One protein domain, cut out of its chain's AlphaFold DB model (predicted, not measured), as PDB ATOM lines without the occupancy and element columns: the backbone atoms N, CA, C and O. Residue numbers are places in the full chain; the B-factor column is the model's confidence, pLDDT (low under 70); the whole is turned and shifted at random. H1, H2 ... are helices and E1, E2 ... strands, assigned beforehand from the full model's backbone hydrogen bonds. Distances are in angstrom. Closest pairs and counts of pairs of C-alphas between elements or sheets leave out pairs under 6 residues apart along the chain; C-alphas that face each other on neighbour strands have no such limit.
ATOM      1  N   ARG A   4      -0.636  41.675  33.365       70.44
ATOM      2  CA  ARG A   4      -0.719  40.826  32.172       70.44
ATOM      3  C   ARG A   4       0.526  40.931  31.281       70.44
ATOM      4  O   ARG A   4       0.920  39.930  30.698       70.44
ATOM      5  N   LYS A   5       1.153  42.112  31.182       76.62
ATOM      6  CA  LYS A   5       2.421  42.285  30.448       76.62
ATOM      7  C   LYS A   5       3.589  41.629  31.183       76.62
ATOM      8  O   LYS A   5       4.308  40.866  30.554       76.62
ATOM      9  N   MET A   6       3.705  41.842  32.497       77.00
ATOM     10  CA  MET A   6       4.742  41.192  33.314       77.00
ATOM     11  C   MET A   6       4.636  39.665  33.271       77.00
ATOM     12  O   MET A   6       5.645  38.991  33.132       77.00
ATOM     13  N   PHE A   7       3.422  39.112  33.345       65.00
ATOM     14  CA  PHE A   7       3.198  37.667  33.282       65.00
ATOM     15  C   PHE A   7       3.621  37.068  31.931       65.00
ATOM     16  O   PHE A   7       4.296  36.046  31.890       65.00
ATOM     17  N   VAL A   8       3.275  37.723  30.818       76.81
ATOM     18  CA  VAL A   8       3.673  37.270  29.473       76.81
ATOM     19  C   VAL A   8       5.179  37.418  29.247       76.81
ATOM     20  O   VAL A   8       5.779  36.553  28.615       76.81
ATOM     21  N   GLU A   9       5.802  38.482  29.757       79.12
ATOM     22  CA  GLU A   9       7.262  38.651  29.718       79.12
ATOM     23  C   GLU A   9       7.968  37.575  30.547       79.12
ATOM     24  O   GLU A   9       8.900  36.957  30.044       79.12
ATOM     25  N   LYS A  10       7.457  37.256  31.743       70.25
ATOM     26  CA  LYS A  10       7.985  36.175  32.585       70.25
ATOM     27  C   LYS A  10       7.877  34.808  31.908       70.25
ATOM     28  O   LYS A  10       8.852  34.074  31.876       70.25
ATOM     29  N   ILE A  11       6.740  34.501  31.275       68.81
ATOM     30  CA  ILE A  11       6.570  33.264  30.491       68.81
ATOM     31  C   ILE A  11       7.558  33.196  29.320       68.81
ATOM     32  O   ILE A  11       8.062  32.121  29.012       68.81
ATOM     33  N   LYS A  12       7.835  34.315  28.641       75.00
ATOM     34  CA  LYS A  12       8.807  34.348  27.537       75.00
ATOM     35  C   LYS A  12      10.249  34.214  28.023       75.00
ATOM     36  O   LYS A  12      11.031  33.553  27.354       75.00
ATOM     37  N   GLU A  13      10.589  34.815  29.162       68.69
ATOM     38  CA  GLU A  13      11.887  34.626  29.822       68.69
ATOM     39  C   GLU A  13      12.086  33.174  30.270       68.69
ATOM     40  O   GLU A  13      13.161  32.619  30.046       68.69
ATOM     41  N   ASP A  14      11.053  32.559  30.852       60.19
ATOM     42  CA  ASP A  14      11.092  31.187  31.370       60.19
ATOM     43  C   ASP A  14      11.133  30.134  30.251       60.19
ATOM     44  O   ASP A  14      11.703  29.065  30.447       60.19
ATOM     45  N   ASN A  15      10.564  30.434  29.077       60.41
ATOM     46  CA  ASN A  15      10.636  29.577  27.884       60.41
ATOM     47  C   ASN A  15      11.779  29.958  26.929       60.41
ATOM     48  O   ASN A  15      11.848  29.441  25.816       60.41
ATOM     49  N   ASN A  16      12.664  30.876  27.323       76.38
ATOM     50  CA  ASN A  16      13.874  31.151  26.559       76.38
ATOM     51  C   ASN A  16      14.815  29.937  26.672       76.38
ATOM     52  O   ASN A  16      15.049  29.435  27.777       76.38
ATOM     53  N   GLU A  17      15.361  29.477  25.546       70.56
ATOM     54  CA  GLU A  17      16.285  28.336  25.483       70.56
ATOM     55  C   GLU A  17      17.479  28.536  26.420       70.56
ATOM     56  O   GLU A  17      17.781  27.646  27.209       70.56
ATOM     57  N   ALA A  18      18.062  29.739  26.458       67.69
ATOM     58  CA  ALA A  18      19.194  30.050  27.335       67.69
ATOM     59  C   ALA A  18      18.842  29.970  28.834       67.69
ATOM     60  O   ALA A  18      19.638  29.502  29.648       67.69
ATOM     61  N   THR A  19      17.637  30.405  29.221       66.25
ATOM     62  CA  THR A  19      17.162  30.307  30.612       66.25
ATOM     63  C   THR A  19      16.876  28.855  30.991       66.25
ATOM     64  O   THR A  19      17.188  28.424  32.103       66.25
ATOM     65  N   THR A  20      16.303  28.092  30.060       68.25
ATOM     66  CA  THR A  20      15.983  26.673  30.241       68.25
ATOM     67  C   THR A  20      17.253  25.836  30.362       68.25
ATOM     68  O   THR A  20      17.361  25.022  31.274       68.25
ATOM     69  N   GLU A  21      18.244  26.080  29.507       69.88
ATOM     70  CA  GLU A  21      19.550  25.424  29.536       69.88
ATOM     71  C   GLU A  21      20.287  25.710  30.848       69.88
ATOM     72  O   GLU A  21      20.759  24.790  31.514       69.88
ATOM     73  N   LEU A  22      20.287  26.969  31.298       70.38
ATOM     74  CA  LEU A  22      20.883  27.351  32.577       70.38
ATOM     75  C   LEU A  22      20.169  26.695  33.771       70.38
ATOM     76  O   LEU A  22      20.818  26.305  34.745       70.38
ATOM     77  N   ARG A  23      18.840  26.544  33.707       70.31
ATOM     78  CA  ARG A  23      18.058  25.828  34.726       70.31
ATOM     79  C   ARG A  23      18.380  24.335  34.736       70.31
ATOM     80  O   ARG A  23      18.594  23.787  35.813       70.31
ATOM     81  N   ASN A  24      18.437  23.700  33.568       69.81
ATOM     82  CA  ASN A  24      18.760  22.278  33.438       69.81
ATOM     83  C   ASN A  24      20.175  21.998  33.949       69.81
ATOM     84  O   ASN A  24      20.362  21.098  34.758       69.81
ATOM     85  N   LYS A  25      21.137  22.853  33.595       70.69
ATOM     86  CA  LYS A  25      22.513  22.784  34.091       70.69
ATOM     87  C   LYS A  25      22.604  22.927  35.610       70.69
ATOM     88  O   LYS A  25      23.319  22.179  36.265       70.69
ATOM     89  N   ARG A  26      21.849  23.859  36.208       72.81
ATOM     90  CA  ARG A  26      21.769  23.984  37.675       72.81
ATOM     91  C   ARG A  26      21.181  22.738  38.332       72.81
ATOM     92  O   ARG A  26      21.680  22.333  39.375       72.81
ATOM     93  N   ALA A  27      20.144  22.148  37.738       71.75
ATOM     94  CA  ALA A  27      19.551  20.910  38.236       71.75
ATOM     95  C   ALA A  27      20.545  19.738  38.157       71.75
ATOM     96  O   ALA A  27      20.681  18.997  39.123       71.75
ATOM     97  N   ALA A  28      21.300  19.635  37.063       67.62
ATOM     98  CA  ALA A  28      22.354  18.637  36.884       67.62
ATOM     99  C   ALA A  28      23.476  18.787  37.908       67.62
ATOM    100  O   ALA A  28      23.862  17.820  38.551       67.62
ATOM    101  N   ASN A  29      23.959  20.017  38.101       69.81
ATOM    102  CA  ASN A  29      24.979  20.336  39.092       69.81
ATOM    103  C   ASN A  29      24.509  19.978  40.508       69.81
ATOM    104  O   ASN A  29      25.282  19.442  41.298       69.81
ATOM    105  N   LEU A  30      23.243  20.256  40.834       75.81
ATOM    106  CA  LEU A  30      22.676  19.892  42.130       75.81
ATOM    107  C   LEU A  30      22.613  18.370  42.302       75.81
ATOM    108  O   LEU A  30      23.084  17.859  43.313       75.81
ATOM    109  N   HIS A  31      22.124  17.654  41.290       72.62
ATOM    110  CA  HIS A  31      22.071  16.195  41.295       72.62
ATOM    111  C   HIS A  31      23.473  15.568  41.413       72.62
ATOM    112  O   HIS A  31      23.681  14.633  42.177       72.62
ATOM    113  N   ALA A  32      24.466  16.134  40.718       67.69
ATOM    114  CA  ALA A  32      25.874  15.737  40.797       67.69
ATOM    115  C   ALA A  32      26.428  15.838  42.209       67.69
ATOM    116  O   ALA A  32      27.126  14.945  42.688       67.69
ATOM    117  N   LYS A  33      26.123  16.964  42.855       73.31
ATOM    118  CA  LYS A  33      26.548  17.241  44.215       73.31
ATOM    119  C   LYS A  33      25.943  16.235  45.179       73.31
ATOM    120  O   LYS A  33      26.685  15.638  45.943       73.31
ATOM    121  N   GLU A  34      24.628  16.041  45.120       76.31
ATOM    122  CA  GLU A  34      23.919  15.104  45.996       76.31
ATOM    123  C   GLU A  34      24.449  13.677  45.832       76.31
ATOM    124  O   GLU A  34      24.708  12.995  46.822       76.31
ATOM    125  N   PHE A  35      24.685  13.261  44.589       73.69
ATOM    126  CA  PHE A  35      25.242  11.953  44.284       73.69
ATOM    127  C   PHE A  35      26.663  11.782  44.845       73.69
ATOM    128  O   PHE A  35      26.945  10.803  45.531       73.69
ATOM    129  N   LEU A  36      27.561  12.741  44.600       71.44
ATOM    130  CA  LEU A  36      28.942  12.661  45.086       71.44
ATOM    131  C   LEU A  36      29.038  12.785  46.602       71.44
ATOM    132  O   LEU A  36      29.842  12.083  47.209       71.44
ATOM    133  N   ASP A  37      28.218  13.633  47.222       74.81
ATOM    134  CA  ASP A  37      28.149  13.739  48.679       74.81
ATOM    135  C   ASP A  37      27.686  12.406  49.290       74.81
ATOM    136  O   ASP A  37      28.269  11.963  50.282       74.81
ATOM    137  N   LYS A  38      26.705  11.732  48.672       78.12
ATOM    138  CA  LYS A  38      26.255  10.399  49.092       78.12
ATOM    139  C   LYS A  38      27.358   9.352  48.927       78.12
ATOM    140  O   LYS A  38      27.694   8.687  49.898       78.12
ATOM    141  N   TYR A  39      27.978   9.266  47.749       75.25
ATOM    142  CA  TYR A  39      29.072   8.324  47.500       75.25
ATOM    143  C   TYR A  39      30.243   8.527  48.471       75.25
ATOM    144  O   TYR A  39      30.773   7.564  49.008       75.25
ATOM    145  N   ILE A  40      30.655   9.776  48.732       73.31
ATOM    146  CA  ILE A  40      31.737  10.071  49.684       73.31
ATOM    147  C   ILE A  40      31.332   9.678  51.108       73.31
ATOM    148  O   ILE A  40      32.183   9.211  51.863       73.31
ATOM    149  N   ALA A  41      30.068   9.881  51.491       77.19
ATOM    150  CA  ALA A  41      29.570   9.473  52.799       77.19
ATOM    151  C   ALA A  41      29.590   7.946  52.957       77.19
ATOM    152  O   ALA A  41      30.123   7.467  53.956       77.19
ATOM    153  N   ASP A  42      29.090   7.209  51.963       77.44
ATOM    154  CA  ASP A  42      29.081   5.741  51.954       77.44
ATOM    155  C   ASP A  42      30.521   5.198  51.959       77.44
ATOM    156  O   ASP A  42      30.906   4.447  52.852       77.44
ATOM    157  N   LEU A  43      31.375   5.712  51.065       72.81
ATOM    158  CA  LEU A  43      32.793   5.362  51.001       72.81
ATOM    159  C   LEU A  43      33.518   5.643  52.322       72.81
ATOM    160  O   LEU A  43      34.418   4.907  52.709       72.81
ATOM    161  N   LYS A  44      33.170   6.725  53.023       75.06
ATOM    162  CA  LYS A  44      33.781   7.045  54.315       75.06
ATOM    163  C   LYS A  44      33.422   6.011  55.379       75.06
ATOM    164  O   LYS A  44      34.307   5.667  56.151       75.06
ATOM    165  N   VAL A  45      32.176   5.538  55.415       80.44
ATOM    166  CA  VAL A  45      31.751   4.483  56.350       80.44
ATOM    167  C   VAL A  45      32.545   3.207  56.083       80.44
ATOM    168  O   VAL A  45      33.206   2.713  56.991       80.44
ATOM    169  N   ASP A  46      32.585   2.761  54.825       73.62
ATOM    170  CA  ASP A  46      33.317   1.550  54.431       73.62
ATOM    171  C   ASP A  46      34.811   1.642  54.794       73.62
ATOM    172  O   ASP A  46      35.423   0.702  55.299       73.62
ATOM    173  N   LEU A  47      35.412   2.812  54.573       74.19
ATOM    174  CA  LEU A  47      36.825   3.049  54.846       74.19
ATOM    175  C   LEU A  47      37.148   3.245  56.335       74.19
ATOM    176  O   LEU A  47      38.274   2.971  56.755       74.19
ATOM    177  N   GLU A  48      36.219   3.767  57.135       75.44
ATOM    178  CA  GLU A  48      36.377   3.843  58.590       75.44
ATOM    179  C   GLU A  48      36.378   2.439  59.205       75.44
ATOM    180  O   GLU A  48      37.241   2.168  60.045       75.44
ATOM    181  N   ASP A  49      35.529   1.537  58.705       73.62
ATOM    182  CA  ASP A  49      35.530   0.121  59.087       73.62
ATOM    183  C   ASP A  49      36.865  -0.558  58.725       73.62
ATOM    184  O   ASP A  49      37.457  -1.264  59.544       73.62
ATOM    185  N   GLU A  50      37.415  -0.299  57.531       70.62
ATOM    186  CA  GLU A  50      38.726  -0.841  57.137       70.62
ATOM    187  C   GLU A  50      39.896  -0.269  57.951       70.62
ATOM    188  O   GLU A  50      40.870  -0.979  58.243       70.62
ATOM    189  N   LYS A  51      39.820   1.006  58.353       69.88
ATOM    190  CA  LYS A  51      40.861   1.669  59.148       69.88
ATOM    191  C   LYS A  51      41.091   0.991  60.493       69.88
ATOM    192  O   LYS A  51      42.226   0.970  60.967       69.88
ATOM    193  N   GLU A  52      40.046   0.445  61.114       66.38
ATOM    194  CA  GLU A  52      40.186  -0.275  62.385       66.38
ATOM    195  C   GLU A  52      41.089  -1.512  62.256       66.38
ATOM    196  O   GLU A  52      41.717  -1.935  63.229       66.38
ATOM    197  N   VAL A  53      41.200  -2.060  61.044       66.12
ATOM    198  CA  VAL A  53      41.925  -3.300  60.753       66.12
ATOM    199  C   VAL A  53      43.275  -3.046  60.064       66.12
ATOM    200  O   VAL A  53      44.200  -3.852  60.201       66.12
ATOM    201  N   ALA A  54      43.426  -1.928  59.343       65.06
ATOM    202  CA  ALA A  54      44.598  -1.622  58.521       65.06
ATOM    203  C   ALA A  54      45.586  -0.640  59.188       65.06
ATOM    204  O   ALA A  54      45.273   0.505  59.495       65.06
ATOM    205  N   THR A  55      46.851  -1.051  59.335       64.75
ATOM    206  CA  THR A  55      47.890  -0.276  60.052       64.75
ATOM    207  C   THR A  55      48.523   0.868  59.246       64.75
ATOM    208  O   THR A  55      49.213   1.702  59.824       64.75
ATOM    209  N   ASN A  56      48.320   0.909  57.926       69.81
ATOM    210  CA  ASN A  56      48.916   1.900  57.012       69.81
ATOM    211  C   ASN A  56      47.859   2.774  56.323       69.81
ATOM    212  O   ASN A  56      48.080   3.259  55.216       69.81
ATOM    213  N   PHE A  57      46.708   2.948  56.969       73.44
ATOM    214  CA  PHE A  57      45.547   3.594  56.384       73.44
ATOM    215  C   PHE A  57      45.258   4.949  57.041       73.44
ATOM    216  O   PHE A  57      45.000   5.033  58.242       73.44
ATOM    217  N   ASP A  58      45.265   6.012  56.237       78.75
ATOM    218  CA  ASP A  58      44.988   7.380  56.664       78.75
ATOM    219  C   ASP A  58      43.838   7.995  55.858       78.75
ATOM    220  O   ASP A  58      43.891   8.117  54.631       78.75
ATOM    221  N   LEU A  59      42.830   8.472  56.589       79.00
ATOM    222  CA  LEU A  59      41.744   9.307  56.079       79.00
ATOM    223  C   LEU A  59      41.984  10.750  56.498       79.00
ATOM    224  O   LEU A  59      42.158  11.044  57.683       79.00
ATOM    225  N   TYR A  60      41.974  11.655  55.525       79.81
ATOM    226  CA  TYR A  60      42.131  13.081  55.755       79.81
ATOM    227  C   TYR A  60      41.035  13.860  55.045       79.81
ATOM    228  O   TYR A  60      40.851  13.767  53.835       79.81
ATOM    229  N   GLU A  61      40.323  14.679  55.806       75.19
ATOM    230  CA  GLU A  61      39.164  15.406  55.323       75.19
ATOM    231  C   GLU A  61      39.336  16.901  55.600       75.19
ATOM    232  O   GLU A  61      39.555  17.332  56.730       75.19
ATOM    233  N   THR A  62      39.230  17.712  54.550       73.06
ATOM    234  CA  THR A  62      39.193  19.177  54.650       73.06
ATOM    235  C   THR A  62      37.885  19.711  54.093       73.06
ATOM    236  O   THR A  62      37.054  18.962  53.585       73.06
ATOM    237  N   HIS A  63      37.714  21.031  54.140       69.31
ATOM    238  CA  HIS A  63      36.601  21.713  53.483       69.31
ATOM    239  C   HIS A  63      36.680  21.699  51.945       69.31
ATOM    240  O   HIS A  63      35.726  22.117  51.300       69.31
ATOM    241  N   LYS A  64      37.803  21.267  51.348       70.12
ATOM    242  CA  LYS A  64      37.994  21.246  49.883       70.12
ATOM    243  C   LYS A  64      38.174  19.855  49.300       70.12
ATOM    244  O   LYS A  64      37.878  19.655  48.130       70.12
ATOM    245  N   VAL A  65      38.706  18.919  50.077       75.31
ATOM    246  CA  VAL A  65      39.116  17.604  49.578       75.31
ATOM    247  C   VAL A  65      38.868  16.546  50.642       75.31
ATOM    248  O   VAL A  65      39.144  16.774  51.825       75.31
ATOM    249  N   PHE A  66      38.380  15.396  50.196       78.88
ATOM    250  CA  PHE A  66      38.435  14.129  50.906       78.88
ATOM    251  C   PHE A  66      39.608  13.314  50.349       78.88
ATOM    252  O   PHE A  66      39.702  13.095  49.141       78.88
ATOM    253  N   ARG A  67      40.551  12.929  51.213       82.12
ATOM    254  CA  ARG A  67      41.767  12.202  50.847       82.12
ATOM    255  C   ARG A  67      41.812  10.860  51.566       82.12
ATOM    256  O   ARG A  67      41.758  10.814  52.793       82.12
ATOM    257  N   VAL A  68      42.052   9.806  50.798       79.31
ATOM    258  CA  VAL A  68      42.282   8.443  51.290       79.31
ATOM    259  C   VAL A  68      43.717   8.044  50.976       79.31
ATOM    260  O   VAL A  68      44.183   8.245  49.855       79.31
ATOM    261  N   THR A  69      44.450   7.517  51.953       78.25
ATOM    262  CA  THR A  69      45.814   6.999  51.780       78.25
ATOM    263  C   THR A  69      45.879   5.583  52.341       78.25
ATOM    264  O   THR A  69      45.770   5.406  53.544       78.25
ATOM    265  N   LEU A  70      46.078   4.582  51.482       70.69
ATOM    266  CA  LEU A  70      46.218   3.168  51.885       70.69
ATOM    267  C   LEU A  70      47.666   2.760  52.169       70.69
ATOM    268  O   LEU A  70      47.934   1.784  52.863       70.69
ATOM    269  N   ASN A  71      48.606   3.448  51.531       70.25
ATOM    270  CA  ASN A  71      50.044   3.372  51.755       70.25
ATOM    271  C   ASN A  71      50.698   4.556  51.020       70.25
ATOM    272  O   ASN A  71      50.027   5.324  50.329       70.25
ATOM    273  N   SER A  72      52.020   4.705  51.112       68.00
ATOM    274  CA  SER A  72      52.758   5.794  50.446       68.00
ATOM    275  C   SER A  72      52.578   5.855  48.916       68.00
ATOM    276  O   SER A  72      52.841   6.897  48.308       68.00
ATOM    277  N   ASN A  73      52.112   4.768  48.297       71.31
ATOM    278  CA  ASN A  73      51.990   4.606  46.853       71.31
ATOM    279  C   ASN A  73      50.546   4.649  46.334       71.31
ATOM    280  O   ASN A  73      50.383   4.781  45.121       71.31
ATOM    281  N   ASN A  74      49.542   4.566  47.215       72.06
ATOM    282  CA  ASN A  74      48.123   4.548  46.866       72.06
ATOM    283  C   ASN A  74      47.386   5.673  47.596       72.06
ATOM    284  O   ASN A  74      47.193   5.617  48.815       72.06
ATOM    285  N   ILE A  75      47.014   6.709  46.844       78.12
ATOM    286  CA  ILE A  75      46.379   7.918  47.374       78.12
ATOM    287  C   ILE A  75      45.219   8.295  46.460       78.12
ATOM    288  O   ILE A  75      45.407   8.355  45.252       78.12
ATOM    289  N   LEU A  76      44.057   8.597  47.024       79.56
ATOM    290  CA  LEU A  76      42.892   9.105  46.307       79.56
ATOM    291  C   LEU A  76      42.554  10.502  46.831       79.56
ATOM    292  O   LEU A  76      42.473  10.702  48.043       79.56
ATOM    293  N   PHE A  77      42.367  11.461  45.926       79.31
ATOM    294  CA  PHE A  77      41.921  12.821  46.207       79.31
ATOM    295  C   PHE A  77      40.585  13.065  45.507       79.31
ATOM    296  O   PHE A  77      40.510  13.140  44.278       79.31
ATOM    297  N   ILE A  78      39.535  13.221  46.308       75.69
ATOM    298  CA  ILE A  78      38.191  13.544  45.841       75.69
ATOM    299  C   ILE A  78      37.890  15.005  46.201       75.69
ATOM    300  O   ILE A  78      37.900  15.352  47.390       75.69
ATOM    301  N   PRO A  79      37.637  15.890  45.222       70.69
ATOM    302  CA  PRO A  79      37.230  17.255  45.509       70.69
ATOM    303  C   PRO A  79      35.845  17.258  46.154       70.69
ATOM    304  O   PRO A  79      34.910  16.604  45.702       70.69
ATOM    305  N   LYS A  80      35.707  18.042  47.214       67.31
ATOM    306  CA  LYS A  80      34.429  18.286  47.868       67.31
ATOM    307  C   LYS A  80      33.729  19.448  47.183       67.31
ATOM    308  O   LYS A  80      34.215  20.580  47.210       67.31
ATOM    309  N   LEU A  81      32.582  19.173  46.570       65.12
ATOM    310  CA  LEU A  81      31.783  20.157  45.837       65.12
ATOM    311  C   LEU A  81      30.956  21.028  46.787       65.12
ATOM    312  O   LEU A  81      29.731  20.974  46.843       65.12
ATOM    313  N   TRP A  82      31.639  21.834  47.594       53.94
ATOM    314  CA  TRP A  82      31.015  22.570  48.698       53.94
ATOM    315  C   TRP A  82      30.625  24.007  48.332       53.94
ATOM    316  O   TRP A  82      30.468  24.849  49.212       53.94
ATOM    317  N   SER A  83      30.450  24.312  47.043       52.62
ATOM    318  CA  SER A  83      30.070  25.654  46.596       52.62
ATOM    319  C   SER A  83      28.876  25.635  45.651       52.62
ATOM    320  O   SER A  83      28.768  24.742  44.814       52.62
ATOM    321  N   ASP A  84      28.030  26.663  45.743       50.72
ATOM    322  CA  ASP A  84      26.909  26.907  44.821       50.72
ATOM    323  C   ASP A  84      27.375  27.118  43.364       50.72
ATOM    324  O   ASP A  84      26.587  27.001  42.428       50.72
ATOM    325  N   ASN A  85      28.673  27.379  43.168       52.03
ATOM    326  CA  ASN A  85      29.363  27.363  41.880       52.03
ATOM    327  C   ASN A  85      30.053  26.010  41.668       52.03
ATOM    328  O   ASN A  85      31.283  25.928  41.629       52.03
ATOM    329  N   LEU A  86      29.262  24.942  41.546       56.38
ATOM    330  CA  LEU A  86      29.773  23.682  41.011       56.38
ATOM    331  C   LEU A  86      30.444  23.965  39.668       56.38
ATOM    332  O   LEU A  86      29.803  24.463  38.743       56.38
ATOM    333  N   GLN A  87      31.750  23.712  39.607       62.03
ATOM    334  CA  GLN A  87      32.471  23.741  38.348       62.03
ATOM    335  C   GLN A  87      31.856  22.678  37.437       62.03
ATOM    336  O   GLN A  87      31.504  21.594  37.895       62.03
ATOM    337  N   ASP A  88      31.753  22.990  36.147       63.50
ATOM    338  CA  ASP A  88      31.216  22.075  35.128       63.50
ATOM    339  C   ASP A  88      32.125  20.855  34.892       63.50
ATOM    340  O   ASP A  88      31.833  19.988  34.069       63.50
ATOM    341  N   GLU A  89      33.254  20.821  35.596       67.12
ATOM    342  CA  GLU A  89      34.276  19.799  35.537       67.12
ATOM    343  C   GLU A  89      34.626  19.357  36.958       67.12
ATOM    344  O   GLU A  89      34.914  20.162  37.847       67.12
ATOM    345  N   LEU A  90      34.632  18.048  37.145       68.81
ATOM    346  CA  LEU A  90      35.044  17.356  38.348       68.81
ATOM    347  C   LEU A  90      36.364  16.662  38.073       68.81
ATOM    348  O   LEU A  90      36.415  15.769  37.234       68.81
ATOM    349  N   LYS A  91      37.426  17.069  38.772       72.62
ATOM    350  CA  LYS A  91      38.757  16.477  38.611       72.62
ATOM    351  C   LYS A  91      39.111  15.643  39.826       72.62
ATOM    352  O   LYS A  91      39.221  16.170  40.930       72.62
ATOM    353  N   PHE A  92      39.309  14.357  39.607       73.31
ATOM    354  CA  PHE A  92      39.764  13.416  40.616       73.31
ATOM    355  C   PHE A  92      41.237  13.136  40.377       73.31
ATOM    356  O   PHE A  92      41.643  12.827  39.260       73.31
ATOM    357  N   GLU A  93      42.044  13.224  41.423       77.88
ATOM    358  CA  GLU A  93      43.465  12.898  41.345       77.88
ATOM    359  C   GLU A  93      43.723  11.656  42.182       77.88
ATOM    360  O   GLU A  93      43.284  11.554  43.326       77.88
ATOM    361  N   PHE A  94      44.449  10.692  41.634       78.31
ATOM    362  CA  PHE A  94      44.830   9.507  42.384       78.31
ATOM    363  C   PHE A  94      46.210   9.016  41.987       78.31
ATOM    364  O   PHE A  94      46.714   9.254  40.893       78.31
ATOM    365  N   ARG A  95      46.853   8.327  42.917       75.38
ATOM    366  CA  ARG A  95      48.131   7.664  42.733       75.38
ATOM    367  C   ARG A  95      47.906   6.175  42.910       75.38
ATOM    368  O   ARG A  95      47.376   5.778  43.940       75.38
ATOM    369  N   VAL A  96      48.330   5.379  41.932       73.88
ATOM    370  CA  VAL A  96      48.315   3.910  42.001       73.88
ATOM    371  C   VAL A  96      49.734   3.420  41.795       73.88
ATOM    372  O   VAL A  96      50.349   3.728  40.771       73.88
ATOM    373  N   MET A  97      50.272   2.676  42.764       74.75
ATOM    374  CA  MET A  97      51.636   2.130  42.701       74.75
ATOM    375  C   MET A  97      52.699   3.191  42.339       74.75
ATOM    376  O   MET A  97      53.617   2.934  41.563       74.75
ATOM    377  N   GLY A  98      52.558   4.414  42.861       68.38
ATOM    378  CA  GLY A  98      53.501   5.512  42.597       68.38
ATOM    379  C   GLY A  98      53.242   6.313  41.313       68.38
ATOM    380  O   GLY A  98      53.849   7.367  41.132       68.38
ATOM    381  N   THR A  99      52.318   5.878  40.452       77.12
ATOM    382  CA  THR A  99      51.948   6.599  39.224       77.12
ATOM    383  C   THR A  99      50.766   7.524  39.491       77.12
ATOM    384  O   THR A  99      49.716   7.055  39.926       77.12
ATOM    385  N   ASN A 100      50.921   8.824  39.225       80.62
ATOM    386  CA  ASN A 100      49.817   9.783  39.313       80.62
ATOM    387  C   ASN A 100      48.897   9.648  38.090       80.62
ATOM    388  O   ASN A 100      49.371   9.534  36.958       80.62
ATOM    389  N   LYS A 101      47.593   9.703  38.332       79.00
ATOM    390  CA  LYS A 101      46.518   9.718  37.348       79.00
ATOM    391  C   LYS A 101      45.516  10.805  37.719       79.00
ATOM    392  O   LYS A 101      45.342  11.125  38.897       79.00
ATOM    393  N   THR A 102      44.871  11.353  36.703       78.50
ATOM    394  CA  THR A 102      43.818  12.352  36.852       78.50
ATOM    395  C   THR A 102      42.656  11.927  35.980       78.50
ATOM    396  O   THR A 102      42.859  11.603  34.813       78.50
ATOM    397  N   GLU A 103      41.463  11.931  36.554       72.44
ATOM    398  CA  GLU A 103      40.214  11.647  35.858       72.44
ATOM    399  C   GLU A 103      39.333  12.881  35.894       72.44
ATOM    400  O   GLU A 103      39.281  13.591  36.901       72.44
ATOM    401  N   GLU A 104      38.650  13.134  34.783       74.62
ATOM    402  CA  GLU A 104      37.783  14.292  34.627       74.62
ATOM    403  C   GLU A 104      36.366  13.853  34.248       74.62
ATOM    404  O   GLU A 104      36.152  13.061  33.327       74.62
ATOM    405  N   LEU A 105      35.392  14.403  34.963       70.75
ATOM    406  CA  LEU A 105      33.966  14.214  34.745       70.75
ATOM    407  C   LEU A 105      33.367  15.553  34.328       70.75
ATOM    408  O   LEU A 105      33.486  16.533  35.062       70.75
ATOM    409  N   LYS A 106      32.740  15.603  33.152       72.31
ATOM    410  CA  LYS A 106      32.098  16.818  32.638       72.31
ATOM    411  C   LYS A 106      30.599  16.782  32.872       72.31
ATOM    412  O   LYS A 106      29.974  15.738  32.707       72.31
ATOM    413  N   ILE A 107      30.024  17.923  33.228       66.31
ATOM    414  CA  ILE A 107      28.577  18.090  33.356       66.31
ATOM    415  C   ILE A 107      28.064  18.772  32.085       66.31
ATOM    416  O   ILE A 107      28.392  19.925  31.805       66.31
ATOM    417  N   GLU A 108      27.263  18.047  31.307       65.94
ATOM    418  CA  GLU A 108      26.683  18.505  30.043       65.94
ATOM    419  C   GLU A 108      25.152  18.396  30.107       65.94
ATOM    420  O   GLU A 108      24.582  17.304  30.106       65.94
ATOM    421  N   GLY A 109      24.457  19.538  30.154       63.47
ATOM    422  CA  GLY A 109      22.995  19.559  30.267       63.47
ATOM    423  C   GLY A 109      22.526  19.029  31.620       63.47
ATOM    424  O   GLY A 109      22.902  19.600  32.636       63.47
ATOM    425  N   ASP A 110      21.697  17.978  31.616       59.38
ATOM    426  CA  ASP A 110      21.214  17.223  32.784       59.38
ATOM    427  C   ASP A 110      21.999  15.925  33.049       59.38
ATOM    428  O   ASP A 110      21.596  15.117  33.886       59.38
ATOM    429  N   LYS A 111      23.107  15.705  32.332       63.16
ATOM    430  CA  LYS A 111      23.839  14.435  32.323       63.16
ATOM    431  C   LYS A 111      25.326  14.622  32.576       63.16
ATOM    432  O   LYS A 111      25.905  15.689  32.375       63.16
ATOM    433  N   PHE A 112      25.952  13.531  32.986       68.00
ATOM    434  CA  PHE A 112      27.392  13.440  33.168       68.00
ATOM    435  C   PHE A 112      28.029  12.839  31.941       68.00
ATOM    436  O   PHE A 112      27.492  11.880  31.403       68.00
ATOM    437  N   LYS A 113      29.189  13.335  31.536       69.50
ATOM    438  CA  LYS A 113      29.974  12.754  30.458       69.50
ATOM    439  C   LYS A 113      31.333  12.328  30.993       69.50
ATOM    440  O   LYS A 113      32.089  13.146  31.524       69.50
ATOM    441  N   SER A 114      31.629  11.035  30.875       66.50
ATOM    442  CA  SER A 114      32.941  10.501  31.240       66.50
ATOM    443  C   SER A 114      33.953  10.834  30.152       66.50
ATOM    444  O   SER A 114      33.722  10.526  28.982       66.50
ATOM    445  N   PHE A 115      35.111  11.382  30.523       65.31
ATOM    446  CA  PHE A 115      36.193  11.602  29.561       65.31
ATOM    447  C   PHE A 115      36.772  10.285  29.014       65.31
ATOM    448  O   PHE A 115      37.306  10.249  27.909       65.31
ATOM    449  N   HIS A 116      36.648   9.190  29.771       62.56
ATOM    450  CA  HIS A 116      37.244   7.906  29.408       62.56
ATOM    451  C   HIS A 116      36.415   7.094  28.411       62.56
ATOM    452  O   HIS A 116      36.983   6.340  27.621       62.56
ATOM    453  N   PHE A 117      35.092   7.254  28.451       62.34
ATOM    454  CA  PHE A 117      34.159   6.499  27.614       62.34
ATOM    455  C   PHE A 117      33.478   7.360  26.543       62.34
ATOM    456  O   PHE A 117      32.879   6.797  25.639       62.34
ATOM    457  N   ASP A 118      33.587   8.695  26.625       65.44
ATOM    458  CA  ASP A 118      32.885   9.672  25.767       65.44
ATOM    459  C   ASP A 118      31.348   9.517  25.770       65.44
ATOM    460  O   ASP A 118      30.650  10.044  24.909       65.44
ATOM    461  N   GLU A 119      30.810   8.832  26.783       64.44
ATOM    462  CA  GLU A 119      29.395   8.479  26.917       64.44
ATOM    463  C   GLU A 119      28.739   9.192  28.104       64.44
ATOM    464  O   GLU A 119      29.401   9.560  29.088       64.44
ATOM    465  N   PHE A 120      27.416   9.360  28.015       67.94
ATOM    466  CA  PHE A 120      26.622   9.911  29.106       67.94
ATOM    467  C   PHE A 120      26.412   8.872  30.213       67.94
ATOM    468  O   PHE A 120      25.855   7.801  29.970       67.94
ATOM    469  N   LEU A 121      26.794   9.203  31.443       64.31
ATOM    470  CA  LEU A 121      26.533   8.369  32.610       64.31
ATOM    471  C   LEU A 121      25.151   8.720  33.177       64.31
ATOM    472  O   LEU A 121      24.915   9.843  33.626       64.31
ATOM    473  N   GLY A 122      24.234   7.752  33.136       62.75
ATOM    474  CA  GLY A 122      23.050   7.750  34.000       62.75
ATOM    475  C   GLY A 122      23.423   7.412  35.450       62.75
ATOM    476  O   GLY A 122      24.575   7.092  35.730       62.75
ATOM    477  N   GLU A 123      22.448   7.445  36.358       59.62
ATOM    478  CA  GLU A 123      22.656   7.194  37.797       59.62
ATOM    479  C   GLU A 123      23.314   5.824  38.060       59.62
ATOM    480  O   GLU A 123      24.374   5.760  38.674       59.62
ATOM    481  N   GLU A 124      22.782   4.750  37.463       62.56
ATOM    482  CA  GLU A 124      23.331   3.385  37.583       62.56
ATOM    483  C   GLU A 124      24.758   3.243  37.018       62.56
ATOM    484  O   GLU A 124      25.555   2.437  37.496       62.56
ATOM    485  N   LEU A 125      25.101   4.021  35.986       68.31
ATOM    486  CA  LEU A 125      26.432   3.981  35.375       68.31
ATOM    487  C   LEU A 125      27.452   4.797  36.165       68.31
ATOM    488  O   LEU A 125      28.650   4.552  36.033       68.31
ATOM    489  N   MET A 126      26.995   5.761  36.965       67.75
ATOM    490  CA  MET A 126      27.876   6.567  37.792       67.75
ATOM    491  C   MET A 126      28.456   5.738  38.939       67.75
ATOM    492  O   MET A 126      29.665   5.779  39.136       67.75
ATOM    493  N   ASP A 127      27.645   4.922  39.619       64.69
ATOM    494  CA  ASP A 127      28.140   4.006  40.660       64.69
ATOM    495  C   ASP A 127      29.203   3.053  40.093       64.69
ATOM    496  O   ASP A 127      30.322   2.989  40.603       64.69
ATOM    497  N   LEU A 128      28.906   2.408  38.958       69.06
ATOM    498  CA  LEU A 128      29.852   1.531  38.258       69.06
ATOM    499  C   LEU A 128      31.121   2.266  37.809       69.06
ATOM    500  O   LEU A 128      32.214   1.698  37.843       69.06
ATOM    501  N   TYR A 129      31.001   3.521  37.373       70.50
ATOM    502  CA  TYR A 129      32.146   4.337  36.983       70.50
ATOM    503  C   TYR A 129      33.040   4.648  38.185       70.50
ATOM    504  O   TYR A 129      34.262   4.500  38.083       70.50
ATOM    505  N   LEU A 130      32.465   5.055  39.319       69.50
ATOM    506  CA  LEU A 130      33.231   5.351  40.529       69.50
ATOM    507  C   LEU A 130      33.858   4.080  41.106       69.50
ATOM    508  O   LEU A 130      35.034   4.101  41.459       69.50
ATOM    509  N   GLU A 131      33.146   2.954  41.102       69.38
ATOM    510  CA  GLU A 131      33.686   1.658  41.517       69.38
ATOM    511  C   GLU A 131      34.834   1.206  40.600       69.38
ATOM    512  O   GLU A 131      35.917   0.858  41.070       69.38
ATOM    513  N   TYR A 132      34.670   1.294  39.278       68.81
ATOM    514  CA  TYR A 132      35.732   0.965  38.324       68.81
ATOM    515  C   TYR A 132      36.971   1.861  38.489       68.81
ATOM    516  O   TYR A 132      38.110   1.386  38.399       68.81
ATOM    517  N   THR A 133      36.753   3.159  38.714       66.06
ATOM    518  CA  THR A 133      37.814   4.174  38.781       66.06
ATOM    519  C   THR A 133      38.541   4.137  40.124       66.06
ATOM    520  O   THR A 133      39.775   4.184  40.180       66.06
ATOM    521  N   PHE A 134      37.798   4.009  41.222       67.31
ATOM    522  CA  PHE A 134      38.324   4.113  42.578       67.31
ATOM    523  C   PHE A 134      38.505   2.763  43.263       67.31
ATOM    524  O   PHE A 134      39.505   2.599  43.958       67.31
ATOM    525  N   GLY A 135      37.647   1.771  43.013       63.66
ATOM    526  CA  GLY A 135      37.764   0.425  43.589       63.66
ATOM    527  C   GLY A 135      39.120  -0.220  43.290       63.66
ATOM    528  O   GLY A 135      39.782  -0.739  44.189       63.66
ATOM    529  N   LYS A 136      39.641  -0.030  42.069       63.59
ATOM    530  CA  LYS A 136      41.002  -0.462  41.691       63.59
ATOM    531  C   LYS A 136      42.121   0.238  42.463       63.59
ATOM    532  O   LYS A 136      43.194  -0.336  42.637       63.59
ATOM    533  N   THR A 137      41.902   1.483  42.880       62.16
ATOM    534  CA  THR A 137      42.858   2.256  43.690       62.16
ATOM    535  C   THR A 137      42.791   1.834  45.158       62.16
ATOM    536  O   THR A 137      43.814   1.862  45.847       62.16
ATOM    537  N   LEU A 138      41.606   1.424  45.616       62.72
ATOM    538  CA  LEU A 138      41.341   1.044  46.999       62.72
ATOM    539  C   LEU A 138      41.653  -0.426  47.310       62.72
ATOM    540  O   LEU A 138      41.896  -0.763  48.459       62.72
ATOM    541  N   GLY A 139      41.778  -1.272  46.286       57.16
ATOM    542  CA  GLY A 139      42.194  -2.665  46.451       57.16
ATOM    543  C   GLY A 139      41.042  -3.661  46.559       57.16
ATOM    544  O   GLY A 139      41.319  -4.838  46.784       57.16
TER     545      GLY A 139
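This is residues 4 to 139 of the 141 residues of an uncharacterized protein of Halobacillus litoralis (UniProt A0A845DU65). A curled six-stranded antiparallel sheet has two helices, the long H2 and the shorter H3, over one face and the other face bare, while H1 at the first residues sticks out as an arm with residues 4 to 13 standing free. The printed part has 136 residues with three named helices and six named strands, in the order H1 H2 E1 E2 E3 E4 E5 E6 H3, and its class is mixed. The strands stand E1 E2 E3 E4 E5 E6 across the sheet, a meander, each the antiparallel neighbour of the one before. The whole is loose, with a radius of gyration of the C-alphas of 18.6 A and spans of 69 by 28 by 23 A.

Start at H1, residues 4 to 14, and H2, residues 17 to 51: they are close but not clearly touching, C-alphas 14 and 20 being the closest at 6.8 A, at a steep tilt of 51 degrees, the same way. Next come E1, residues 58 to 61, and E2, residues 65 to 71, a hairpin with N 60 and O 67 2.9 A apart. E3, residues 74 to 79, pairs with E2 through N 68 and O 76, 2.9 A. E4, residues 89 to 96, pairs with E3 through N 95 and O 75, 2.7 A. E5, residues 99 to 108, pairs with E4 through N 101 and O 94, 2.7 A, and E6, residues 111 to 114, with E5 through N 113 and O 106, 2.8 A. H2 is on this twisted sheet; the closest C-alphas of H2 and E5 are those of Asn 29 and Ile 107, 7.1 A. H3, residues 123 to 138, is on the same face, near H2, at a height over the sheet of 8.5 A; it runs along the strands, at 4 degrees to E4 on the local plane. The closest C-alphas of H3 and E4 are those of Val 96 and Thr 137, 5.9 A. Every O i to N i+4 pair is within hydrogen-bond range in H1 and H2, and 8 of 12 are in H3.

Find C-alpha 4 at (-0.719, 40.826, 32.172), where H1 begins. H2 runs 49.5 A from C-alpha 17 at (16.285, 28.336, 25.483), and E5 is 29.4 A long. H3, 21.7 A with a kink of 26 degrees near residue 132, ends at C-alpha 138, (41.341, 1.044, 46.999).

The C-alphas farthest apart, of Arg 4 and Thr 55, are 69.5 A apart. The printed part has no cut, and no link is long. Mean pLDDT of the printed part is 70.1; 65 residues are under 70, among them 80 to 90 and 107 to 128.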